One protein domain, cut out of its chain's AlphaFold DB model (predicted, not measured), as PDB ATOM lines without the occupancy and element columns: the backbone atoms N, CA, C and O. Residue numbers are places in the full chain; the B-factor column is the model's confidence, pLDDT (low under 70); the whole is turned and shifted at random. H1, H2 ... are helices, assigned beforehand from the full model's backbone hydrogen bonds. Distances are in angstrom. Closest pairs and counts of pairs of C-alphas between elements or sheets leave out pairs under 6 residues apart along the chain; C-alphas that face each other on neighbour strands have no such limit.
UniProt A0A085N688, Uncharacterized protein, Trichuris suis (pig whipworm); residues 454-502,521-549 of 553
ATOM      1  N   LEU A 454     -32.363  14.029 -47.898       74.00
ATOM      2  CA  LEU A 454     -31.779  15.094 -48.707       74.00
ATOM      3  C   LEU A 454     -30.760  15.938 -47.922       74.00
ATOM      4  O   LEU A 454     -29.658  16.209 -48.394       74.00
ATOM      5  N   GLU A 455     -31.104  16.337 -46.693       81.69
ATOM      6  CA  GLU A 455     -30.198  17.108 -45.834       81.69
ATOM      7  C   GLU A 455     -28.938  16.306 -45.471       81.69
ATOM      8  O   GLU A 455     -27.859  16.884 -45.328       81.69
ATOM      9  N   ASP A 456     -29.054  14.982 -45.340       84.31
ATOM     10  CA  ASP A 456     -27.912  14.099 -45.104       84.31
ATOM     11  C   ASP A 456     -27.010  13.961 -46.336       84.31
ATOM     12  O   ASP A 456     -25.788  13.876 -46.188       84.31
ATOM     13  N   GLU A 457     -27.579  13.945 -47.540       81.06
ATOM     14  CA  GLU A 457     -26.825  13.932 -48.798       81.06
ATOM     15  C   GLU A 457     -26.078  15.253 -49.009       81.06
ATOM     16  O   GLU A 457     -24.863  15.246 -49.219       81.06
ATOM     17  N   LEU A 458     -26.752  16.388 -48.801       80.38
ATOM     18  CA  LEU A 458     -26.130  17.716 -48.819       80.38
ATOM     19  C   LEU A 458     -25.037  17.867 -47.752       80.38
ATOM     20  O   LEU A 458     -24.014  18.512 -47.987       80.38
ATOM     21  N   LEU A 459     -25.224  17.265 -46.575       86.31
ATOM     22  CA  LEU A 459     -24.221  17.245 -45.513       86.31
ATOM     23  C   LEU A 459     -22.965  16.465 -45.918       86.31
ATOM     24  O   LEU A 459     -21.856  16.931 -45.652       86.31
ATOM     25  N   LYS A 460     -23.123  15.284 -46.531       84.12
ATOM     26  CA  LYS A 460     -21.994  14.473 -47.017       84.12
ATOM     27  C   LYS A 460     -21.218  15.233 -48.089       84.12
ATOM     28  O   LYS A 460     -20.024  15.464 -47.904       84.12
ATOM     29  N   LEU A 461     -21.928  15.737 -49.097       80.38
ATOM     30  CA  LEU A 461     -21.359  16.525 -50.185       80.38
ATOM     31  C   LEU A 461     -20.645  17.783 -49.668       80.38
ATOM     32  O   LEU A 461     -19.513  18.083 -50.038       80.38
ATOM     33  N   GLY A 462     -21.267  18.508 -48.736       82.56
ATOM     34  CA  GLY A 462     -20.662  19.686 -48.125       82.56
ATOM     35  C   GLY A 462     -19.373  19.376 -47.360       82.56
ATOM     36  O   GLY A 462     -18.448  20.190 -47.372       82.56
ATOM     37  N   VAL A 463     -19.278  18.214 -46.707       85.69
ATOM     38  CA  VAL A 463     -18.052  17.777 -46.021       85.69
ATOM     39  C   VAL A 463     -16.982  17.310 -47.007       85.69
ATOM     40  O   VAL A 463     -15.803  17.526 -46.734       85.69
ATOM     41  N   GLU A 464     -17.355  16.727 -48.140       78.31
ATOM     42  CA  GLU A 464     -16.416  16.367 -49.210       78.31
ATOM     43  C   GLU A 464     -15.794  17.620 -49.841       78.31
ATOM     44  O   GLU A 464     -14.573  17.736 -49.916       78.31
ATOM     45  N   VAL A 465     -16.619  18.617 -50.177       75.94
ATOM     46  CA  VAL A 465     -16.177  19.855 -50.840       75.94
ATOM     47  C   VAL A 465     -15.484  20.819 -49.870       75.94
ATOM     48  O   VAL A 465     -14.410  21.362 -50.138       75.94
ATOM     49  N   PHE A 466     -16.085  21.077 -48.705       80.56
ATOM     50  CA  PHE A 466     -15.575  22.078 -47.765       80.56
ATOM     51  C   PHE A 466     -14.761  21.481 -46.612       80.56
ATOM     52  O   PHE A 466     -14.153  22.245 -45.856       80.56
ATOM     53  N   GLY A 467     -14.698  20.162 -46.447       81.19
ATOM     54  CA  GLY A 467     -14.106  19.536 -45.264       81.19
ATOM     55  C   GLY A 467     -14.934  19.787 -43.995       81.19
ATOM     56  O   GLY A 467     -16.082  20.225 -44.029       81.19
ATOM     57  N   LYS A 468     -14.321  19.604 -42.817       82.69
ATOM     58  CA  LYS A 468     -14.959  19.831 -41.495       82.69
ATOM     59  C   LYS A 468     -15.154  21.319 -41.141       82.69
ATOM     60  O   LYS A 468     -15.191  21.693 -39.970       82.69
ATOM     61  N   ARG A 469     -15.273  22.195 -42.145       83.12
ATOM     62  CA  ARG A 469     -15.556  23.629 -41.985       83.12
ATOM     63  C   ARG A 469     -17.067  23.840 -41.866       83.12
ATOM     64  O   ARG A 469     -17.705  24.354 -42.777       83.12
ATOM     65  N   TRP A 470     -17.634  23.465 -40.718       83.50
ATOM     66  CA  TRP A 470     -19.087  23.404 -40.474       83.50
ATOM     67  C   TRP A 470     -19.857  24.696 -40.755       83.50
ATOM     68  O   TRP A 470     -21.027  24.640 -41.112       83.50
ATOM     69  N   MET A 471     -19.209  25.857 -40.624       80.44
ATOM     70  CA  MET A 471     -19.809  27.146 -40.989       80.44
ATOM     71  C   MET A 471     -20.032  27.278 -42.502       80.44
ATOM     72  O   MET A 471     -21.067  27.788 -42.913       80.44
ATOM     73  N   LYS A 472     -19.096  26.788 -43.332       80.19
ATOM     74  CA  LYS A 472     -19.245  26.761 -44.798       80.19
ATOM     75  C   LYS A 472     -20.270  25.713 -45.224       80.19
ATOM     76  O   LYS A 472     -21.117  26.003 -46.056       80.19
ATOM     77  N   VAL A 473     -20.253  24.541 -44.584       82.94
ATOM     78  CA  VAL A 473     -21.267  23.492 -44.795       82.94
ATOM     79  C   VAL A 473     -22.668  23.995 -44.423       82.94
ATOM     80  O   VAL A 473     -23.629  23.721 -45.130       82.94
ATOM     81  N   GLY A 474     -22.786  24.812 -43.372       82.56
ATOM     82  CA  GLY A 474     -24.046  25.452 -42.981       82.56
ATOM     83  C   GLY A 474     -24.634  26.413 -44.005       82.56
ATOM     84  O   GLY A 474     -25.825  26.689 -43.939       82.56
ATOM     85  N   PHE A 475     -23.857  26.869 -44.990       81.56
ATOM     86  CA  PHE A 475     -24.404  27.642 -46.103       81.56
ATOM     87  C   PHE A 475     -25.283  26.789 -47.035       81.56
ATOM     88  O   PHE A 475     -26.219  27.311 -47.634       81.56
ATOM     89  N   LEU A 476     -25.021  25.479 -47.131       78.81
ATOM     90  CA  LEU A 476     -25.853  24.536 -47.892       78.81
ATOM     91  C   LEU A 476     -27.127  24.137 -47.134       78.81
ATOM     92  O   LEU A 476     -28.101  23.713 -47.743       78.81
ATOM     93  N   LEU A 477     -27.127  24.290 -45.807       81.50
ATOM     94  CA  LEU A 477     -28.223  23.907 -44.919       81.50
ATOM     95  C   LEU A 477     -28.666  25.120 -44.077       81.50
ATOM     96  O   LEU A 477     -28.410  25.158 -42.871       81.50
ATOM     97  N   PRO A 478     -29.326  26.129 -44.679       70.25
ATOM     98  CA  PRO A 478     -29.601  27.415 -44.028       70.25
ATOM     99  C   PRO A 478     -30.476  27.284 -42.771       70.25
ATOM    100  O   PRO A 478     -30.324  28.061 -41.830       70.25
ATOM    101  N   HIS A 479     -31.320  26.252 -42.694       73.06
ATOM    102  CA  HIS A 479     -32.177  25.963 -41.536       73.06
ATOM    103  C   HIS A 479     -31.511  25.081 -40.462       73.06
ATOM    104  O   HIS A 479     -32.155  24.689 -39.483       73.06
ATOM    105  N   ARG A 480     -30.220  24.753 -40.625       76.62
ATOM    106  CA  ARG A 480     -29.430  23.948 -39.686       76.62
ATOM    107  C   ARG A 480     -28.172  24.707 -39.270       76.62
ATOM    108  O   ARG A 480     -27.239  24.892 -40.039       76.62
ATOM    109  N   GLY A 481     -28.082  25.087 -37.998       76.00
ATOM    110  CA  GLY A 481     -26.839  25.639 -37.450       76.00
ATOM    111  C   GLY A 481     -25.643  24.673 -37.560       76.00
ATOM    112  O   GLY A 481     -25.793  23.455 -37.423       76.00
ATOM    113  N   ALA A 482     -24.429  25.216 -37.709       80.81
ATOM    114  CA  ALA A 482     -23.173  24.464 -37.872       80.81
ATOM    115  C   ALA A 482     -22.942  23.351 -36.823       80.81
ATOM    116  O   ALA A 482     -22.383  22.297 -37.122       80.81
ATOM    117  N   HIS A 483     -23.406  23.545 -35.587       77.88
ATOM    118  CA  HIS A 483     -23.333  22.527 -34.535       77.88
ATOM    119  C   HIS A 483     -24.278  21.340 -34.775       77.88
ATOM    120  O   HIS A 483     -23.898  20.194 -34.529       77.88
ATOM    121  N   LYS A 484     -25.498  21.591 -35.275       80.94
ATOM    122  CA  LYS A 484     -26.441  20.522 -35.639       80.94
ATOM    123  C   LYS A 484     -25.869  19.676 -36.777       80.94
ATOM    124  O   LYS A 484     -25.904  18.454 -36.690       80.94
ATOM    125  N   ILE A 485     -25.273  20.333 -37.769       85.12
ATOM    126  CA  ILE A 485     -24.570  19.731 -38.912       85.12
ATOM    127  C   ILE A 485     -23.429  18.814 -38.444       85.12
ATOM    128  O   ILE A 485     -23.399  17.637 -38.797       85.12
ATOM    129  N   HIS A 486     -22.541  19.299 -37.568       84.69
ATOM    130  CA  HIS A 486     -21.458  18.486 -36.987       84.69
ATOM    131  C   HIS A 486     -21.973  17.261 -36.221       84.69
ATOM    132  O   HIS A 486     -21.449  16.154 -36.365       84.69
ATOM    133  N   ASN A 487     -23.014  17.441 -35.405       85.62
ATOM    134  CA  ASN A 487     -23.592  16.345 -34.629       85.62
ATOM    135  C   ASN A 487     -24.288  15.313 -35.520       85.62
ATOM    136  O   ASN A 487     -24.137  14.115 -35.278       85.62
ATOM    137  N   ARG A 488     -24.992  15.752 -36.571       87.81
ATOM    138  CA  ARG A 488     -25.582  14.848 -37.560       87.81
ATOM    139  C   ARG A 488     -24.508  14.072 -38.307       87.81
ATOM    140  O   ARG A 488     -24.620  12.857 -38.416       87.81
ATOM    141  N   TYR A 489     -23.421  14.726 -38.706       88.62
ATOM    142  CA  TYR A 489     -22.300  14.057 -39.362       88.62
ATOM    143  C   TYR A 489     -21.670  12.984 -38.465       88.62
ATOM    144  O   TYR A 489     -21.438  11.861 -38.906       88.62
ATOM    145  N   LYS A 490     -21.458  13.282 -37.175       84.75
ATOM    146  CA  LYS A 490     -21.007  12.281 -36.192       84.75
ATOM    147  C   LYS A 490     -21.976  11.107 -36.071       84.75
ATOM    148  O   LYS A 490     -21.531   9.966 -35.990       84.75
ATOM    149  N   PHE A 491     -23.278  11.376 -36.047       84.88
ATOM    150  CA  PHE A 491     -24.298  10.332 -36.002       84.88
ATOM    151  C   PHE A 491     -24.253   9.440 -37.251       84.88
ATOM    152  O   PHE A 491     -24.235   8.218 -37.112       84.88
ATOM    153  N   LEU A 492     -24.149  10.025 -38.449       82.81
ATOM    154  CA  LEU A 492     -24.019   9.285 -39.711       82.81
ATOM    155  C   LEU A 492     -22.738   8.437 -39.755       82.81
ATOM    156  O   LEU A 492     -22.784   7.274 -40.149       82.81
ATOM    157  N   GLN A 493     -21.616   8.977 -39.271       80.31
ATOM    158  CA  GLN A 493     -20.350   8.248 -39.141       80.31
ATOM    159  C   GLN A 493     -20.468   7.043 -38.196       80.31
ATOM    160  O   GLN A 493     -20.016   5.945 -38.516       80.31
ATOM    161  N   LEU A 494     -21.119   7.218 -37.042       75.56
ATOM    162  CA  LEU A 494     -21.344   6.133 -36.083       75.56
ATOM    163  C   LEU A 494     -22.317   5.072 -36.617       75.56
ATOM    164  O   LEU A 494     -22.090   3.885 -36.378       75.56
ATOM    165  N   LYS A 495     -23.366   5.469 -37.352       73.06
ATOM    166  CA  LYS A 495     -24.279   4.538 -38.040       73.06
ATOM    167  C   LYS A 495     -23.519   3.674 -39.051       73.06
ATOM    168  O   LYS A 495     -23.673   2.459 -39.018       73.06
ATOM    169  N   ARG A 496     -22.640   4.285 -39.856       67.31
ATOM    170  CA  ARG A 496     -21.771   3.576 -40.812       67.31
ATOM    171  C   ARG A 496     -20.819   2.600 -40.109       67.31
ATOM    172  O   ARG A 496     -20.661   1.476 -40.554       67.31
ATOM    173  N   CYS A 497     -20.224   2.972 -38.975       58.03
ATOM    174  CA  CYS A 497     -19.344   2.055 -38.232       58.03
ATOM    175  C   CYS A 497     -20.095   0.841 -37.651       58.03
ATOM    176  O   CYS A 497     -19.528  -0.245 -37.568       58.03
ATOM    177  N   ARG A 498     -21.362   1.019 -37.252       58.84
ATOM    178  CA  ARG A 498     -22.200  -0.061 -36.706       58.84
ATOM    179  C   ARG A 498     -22.689  -1.036 -37.775       58.84
ATOM    180  O   ARG A 498     -22.726  -2.227 -37.498       58.84
ATOM    181  N   SER A 499     -23.028  -0.558 -38.974       57.47
ATOM    182  CA  SER A 499     -23.491  -1.419 -40.073       57.47
ATOM    183  C   SER A 499     -22.393  -2.328 -40.643       57.47
ATOM    184  O   SER A 499     -22.708  -3.388 -41.159       57.47
ATOM    185  N   TYR A 500     -21.115  -1.949 -40.516       55.31
ATOM    186  CA  TYR A 500     -19.966  -2.734 -40.998       55.31
ATOM    187  C   TYR A 500     -19.282  -3.593 -39.914       55.31
ATOM    188  O   TYR A 500     -18.162  -4.054 -40.120       55.31
ATOM    189  N   GLY A 501     -19.890  -3.780 -38.734       49.16
ATOM    190  CA  GLY A 501     -19.342  -4.660 -37.685       49.16
ATOM    191  C   GLY A 501     -17.965  -4.254 -37.125       49.16
ATOM    192  O   GLY A 501     -17.326  -5.031 -36.420       49.16
ATOM    193  N   MET A 502     -17.484  -3.036 -37.401       50.81
ATOM    194  CA  MET A 502     -16.157  -2.586 -36.981       50.81
ATOM    195  C   MET A 502     -16.185  -2.106 -35.521       50.81
ATOM    196  O   MET A 502     -16.415  -0.932 -35.215       50.81
ATOM    197  N   LEU A 521     -22.781  15.344 -59.045       53.66
ATOM    198  CA  LEU A 521     -23.876  15.835 -58.216       53.66
ATOM    199  C   LEU A 521     -25.173  15.296 -58.832       53.66
ATOM    200  O   LEU A 521     -25.447  15.643 -59.976       53.66
ATOM    201  N   PRO A 522     -25.965  14.483 -58.112       59.88
ATOM    202  CA  PRO A 522     -27.259  14.044 -58.609       59.88
ATOM    203  C   PRO A 522     -28.075  15.262 -59.054       59.88
ATOM    204  O   PRO A 522     -28.215  16.209 -58.274       59.88
ATOM    205  N   ASP A 523     -28.632  15.243 -60.265       57.66
ATOM    206  CA  ASP A 523     -29.373  16.382 -60.839       57.66
ATOM    207  C   ASP A 523     -30.511  16.866 -59.924       57.66
ATOM    208  O   ASP A 523     -30.808  18.059 -59.832       57.66
ATOM    209  N   HIS A 524     -31.081  15.945 -59.141       62.16
ATOM    210  CA  HIS A 524     -32.099  16.244 -58.139       62.16
ATOM    211  C   HIS A 524     -31.596  17.136 -56.980       62.16
ATOM    212  O   HIS A 524     -32.387  17.865 -56.388       62.16
ATOM    213  N   LEU A 525     -30.299  17.120 -56.644       61.19
ATOM    214  CA  LEU A 525     -29.712  18.014 -55.634       61.19
ATOM    215  C   LEU A 525     -29.409  19.396 -56.220       61.19
ATOM    216  O   LEU A 525     -29.518  20.402 -55.518       61.19
ATOM    217  N   LEU A 526     -29.054  19.463 -57.505       64.75
ATOM    218  CA  LEU A 526     -28.793  20.723 -58.200       64.75
ATOM    219  C   LEU A 526     -30.063  21.555 -58.386       64.75
ATOM    220  O   LEU A 526     -29.981  22.782 -58.290       64.75
ATOM    221  N   SER A 527     -31.219  20.923 -58.594       64.69
ATOM    222  CA  SER A 527     -32.503  21.617 -58.766       64.69
ATOM    223  C   SER A 527     -33.002  22.300 -57.485       64.69
ATOM    224  O   SER A 527     -33.655  23.338 -57.560       64.69
ATOM    225  N   ILE A 528     -32.637  21.779 -56.308       67.44
ATOM    226  CA  ILE A 528     -33.116  22.266 -55.002       67.44
ATOM    227  C   ILE A 528     -32.226  23.384 -54.429       67.44
ATOM    228  O   ILE A 528     -32.672  24.200 -53.619       67.44
ATOM    229  N   LEU A 529     -30.955  23.450 -54.834       73.38
ATOM    230  CA  LEU A 529     -30.022  24.465 -54.345       73.38
ATOM    231  C   LEU A 529     -30.284  25.834 -54.986       73.38
ATOM    232  O   LEU A 529     -30.531  25.950 -56.180       73.38
ATOM    233  N   THR A 530     -30.145  26.908 -54.211       79.56
ATOM    234  CA  THR A 530     -30.168  28.271 -54.768       79.56
ATOM    235  C   THR A 530     -28.965  28.508 -55.681       79.56
ATOM    236  O   THR A 530     -27.906  27.892 -55.527       79.56
ATOM    237  N   GLU A 531     -29.073  29.466 -56.601       75.56
ATOM    238  CA  GLU A 531     -27.978  29.802 -57.514       75.56
ATOM    239  C   GLU A 531     -26.691  30.210 -56.770       75.56
ATOM    240  O   GLU A 531     -25.591  29.794 -57.133       75.56
ATOM    241  N   GLN A 532     -26.818  30.932 -55.653       76.31
ATOM    242  CA  GLN A 532     -25.677  31.275 -54.798       76.31
ATOM    243  C   GLN A 532     -25.035  30.050 -54.130       76.31
ATOM    244  O   GLN A 532     -23.811  30.002 -53.973       76.31
ATOM    245  N   GLN A 533     -25.828  29.052 -53.728       78.81
ATOM    246  CA  GLN A 533     -25.311  27.793 -53.179       78.81
ATOM    247  C   GLN A 533     -24.599  26.972 -54.252       78.81
ATOM    248  O   GLN A 533     -23.493  26.497 -53.993       78.81
ATOM    249  N   ARG A 534     -25.161  26.898 -55.465       76.69
ATOM    250  CA  ARG A 534     -24.525  26.243 -56.617       76.69
ATOM    251  C   ARG A 534     -23.180  26.881 -56.966       76.69
ATOM    252  O   ARG A 534     -22.184  26.172 -57.063       76.69
ATOM    253  N   ARG A 535     -23.107  28.216 -57.050       76.06
ATOM    254  CA  ARG A 535     -21.850  28.943 -57.330       76.06
ATOM    255  C   ARG A 535     -20.770  28.670 -56.278       76.06
ATOM    256  O   ARG A 535     -19.621  28.411 -56.629       76.06
ATOM    257  N   LYS A 536     -21.122  28.674 -54.986       78.25
ATOM    258  CA  LYS A 536     -20.158  28.366 -53.911       78.25
ATOM    259  C   LYS A 536     -19.724  26.907 -53.898       78.25
ATOM    260  O   LYS A 536     -18.577  26.631 -53.552       78.25
ATOM    261  N   LEU A 537     -20.622  25.990 -54.244       75.12
ATOM    262  CA  LEU A 537     -20.303  24.573 -54.341       75.12
ATOM    263  C   LEU A 537     -19.372  24.307 -55.530       75.12
ATOM    264  O   LEU A 537     -18.349  23.660 -55.337       75.12
ATOM    265  N   LYS A 538     -19.639  24.920 -56.692       73.31
ATOM    266  CA  LYS A 538     -18.749  24.891 -57.863       73.31
ATOM    267  C   LYS A 538     -17.369  25.456 -57.517       73.31
ATOM    268  O   LYS A 538     -16.378  24.762 -57.676       73.31
ATOM    269  N   SER A 539     -17.289  26.650 -56.920       75.75
ATOM    270  CA  SER A 539     -16.016  27.238 -56.462       75.75
ATOM    271  C   SER A 539     -15.263  26.349 -55.461       75.75
ATOM    272  O   SER A 539     -14.043  26.207 -55.548       75.75
ATOM    273  N   GLY A 540     -15.974  25.722 -54.519       71.75
ATOM    274  CA  GLY A 540     -15.380  24.779 -53.575       71.75
ATOM    275  C   GLY A 540     -14.826  23.529 -54.258       71.75
ATOM    276  O   GLY A 540     -13.736  23.091 -53.907       71.75
ATOM    277  N   LEU A 541     -15.551  22.991 -55.240       68.88
ATOM    278  CA  LEU A 541     -15.152  21.817 -56.012       68.88
ATOM    279  C   LEU A 541     -13.924  22.117 -56.886       68.88
ATOM    280  O   LEU A 541     -12.977  21.340 -56.870       68.88
ATOM    281  N   MET A 542     -13.882  23.290 -57.532       66.50
ATOM    282  CA  MET A 542     -12.707  23.776 -58.274       66.50
ATOM    283  C   MET A 542     -11.477  23.885 -57.364       66.50
ATOM    284  O   MET A 542     -10.398  23.418 -57.713       66.50
ATOM    285  N   ALA A 543     -11.635  24.436 -56.154       64.75
ATOM    286  CA  ALA A 543     -10.541  24.555 -55.187       64.75
ATOM    287  C   ALA A 543     -10.045  23.192 -54.667       64.75
ATOM    288  O   ALA A 543      -8.870  23.044 -54.327       64.75
ATOM    289  N   VAL A 544     -10.930  22.194 -54.588       64.31
ATOM    290  CA  VAL A 544     -10.555  20.807 -54.288       64.31
ATOM    291  C   VAL A 544      -9.814  20.191 -55.479       64.31
ATOM    292  O   VAL A 544      -8.745  19.625 -55.272       64.31
ATOM    293  N   GLY A 545     -10.307  20.368 -56.708       59.28
ATOM    294  CA  GLY A 545      -9.657  19.896 -57.939       59.28
ATOM    295  C   GLY A 545      -8.246  20.455 -58.135       59.28
ATOM    296  O   GLY A 545      -7.309  19.691 -58.365       59.28
ATOM    297  N   MET A 546      -8.057  21.758 -57.904       56.62
ATOM    298  CA  MET A 546      -6.740  22.413 -57.929       56.62
ATOM    299  C   MET A 546      -5.777  21.844 -56.879       56.62
ATOM    300  O   MET A 546      -4.592  21.680 -57.147       56.62
ATOM    301  N   LYS A 547      -6.275  21.494 -55.686       52.94
ATOM    302  CA  LYS A 547      -5.452  20.925 -54.606       52.94
ATOM    303  C   LYS A 547      -4.976  19.494 -54.897       52.94
ATOM    304  O   LYS A 547      -3.988  19.061 -54.309       52.94
ATOM    305  N   TYR A 548      -5.670  18.768 -55.773       55.12
ATOM    306  CA  TYR A 548      -5.357  17.383 -56.141       55.12
ATOM    307  C   TYR A 548      -4.906  17.223 -57.605       55.12
ATOM    308  O   TYR A 548      -4.835  16.098 -58.094       55.12
ATOM    309  N   GLY A 549      -4.568  18.321 -58.290       44.97
ATOM    310  CA  GLY A 549      -3.893  18.288 -59.589       44.97
ATOM    311  C   GLY A 549      -4.749  17.831 -60.774       44.97
ATOM    312  O   GLY A 549      -4.265  17.048 -61.586       44.97
TER     313      GLY A 549
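This is residues 454 to 502 and 521 to 549 of the 553 residues of an uncharacterized protein of Trichuris suis (pig whipworm) (UniProt A0A085N688). A small, compact group of helices is built round H1 in the middle, with H3 crossing it on one side and H5 packed obliquely on another side. Short H2 fills the corner between H1 and the beginning of H3, small H4 lies near H1 and H5, and residues 493 to 502, of which 493 to 499 belong to H3, stick out as an arm. The printed part has 78 residues with five named helices, H1 to H5 in order along the chain, and no named strand; its class is all helix. The whole is compact, with a radius of gyration of the C-alphas of 13.3 A and spans of 38 by 33 by 24 A.

H1 runs from Leu 454, C-alpha at (-31.779, 15.094, -48.707), to Phe 466, 17.7 A from first to last C-alpha. H2 holds residues 470 to 473. H3, the longest helix with 18 residues, runs from Ala 482, C-alpha at (-23.173, 24.464, -37.872), to Ser 499, over 26.0 A. After the cut, H4 holds residues 523 to 528, 9.1 A long. H5 spans residues 531 to 547 over 24.4 A, with C-alpha 547 at (-5.452, 20.925, -54.606).

H1 is the hub, touching H2, H3 and H5. H1 and H2 touch, with the C-alphas of Gly 462 and Val 473 closest at 5.1 A. Residues 482 to 486 of H3 touch H2, the closest C-alphas being those of Trp 470 and Ala 482, 5.0 A apart. Residues 485 to 489 of H3 touch residues 456 to 460 of H1, about perpendicular at 79 degrees; the closest C-alphas, of Leu 459 and Ile 485, are 7.1 A apart. Residues 537 to 544 of H5 touch residues 462 to 466 of H1, the same way at a steep tilt of 41 degrees, with the C-alphas of Val 465 and Leu 541 closest at 5.6 A. H4 is close to H1 but not clearly touching; the closest C-alphas, of Leu 458 and Leu 525, are 7.7 A apart. H4 is also close to H5 but not clearly touching, with the C-alphas of Leu 526 and Arg 534 closest at 7.2 A. H3 is apart from H4 and H5. In H1, H3 and H5 every O i to N i+4 pair is within hydrogen-bond range; in H4 it is 1 of 2, and H2 is too short for such a pair.

The C-alphas of Gly 501 and Glu 531 are the two farthest apart, at 40.7 A. Residues 503 to 520 are not printed, and C-alphas 502 and 521 are 29.2 A apart across this cut, which lies in the link from H3 to H4. Of the links that are printed whole, H1 to H2 and H4 to H5 are tight and H2 to H3 is short. The mean pLDDT of the printed part is 73.5, and residues 496 to 502, 521 to 528 and 541 to 549 are under 70.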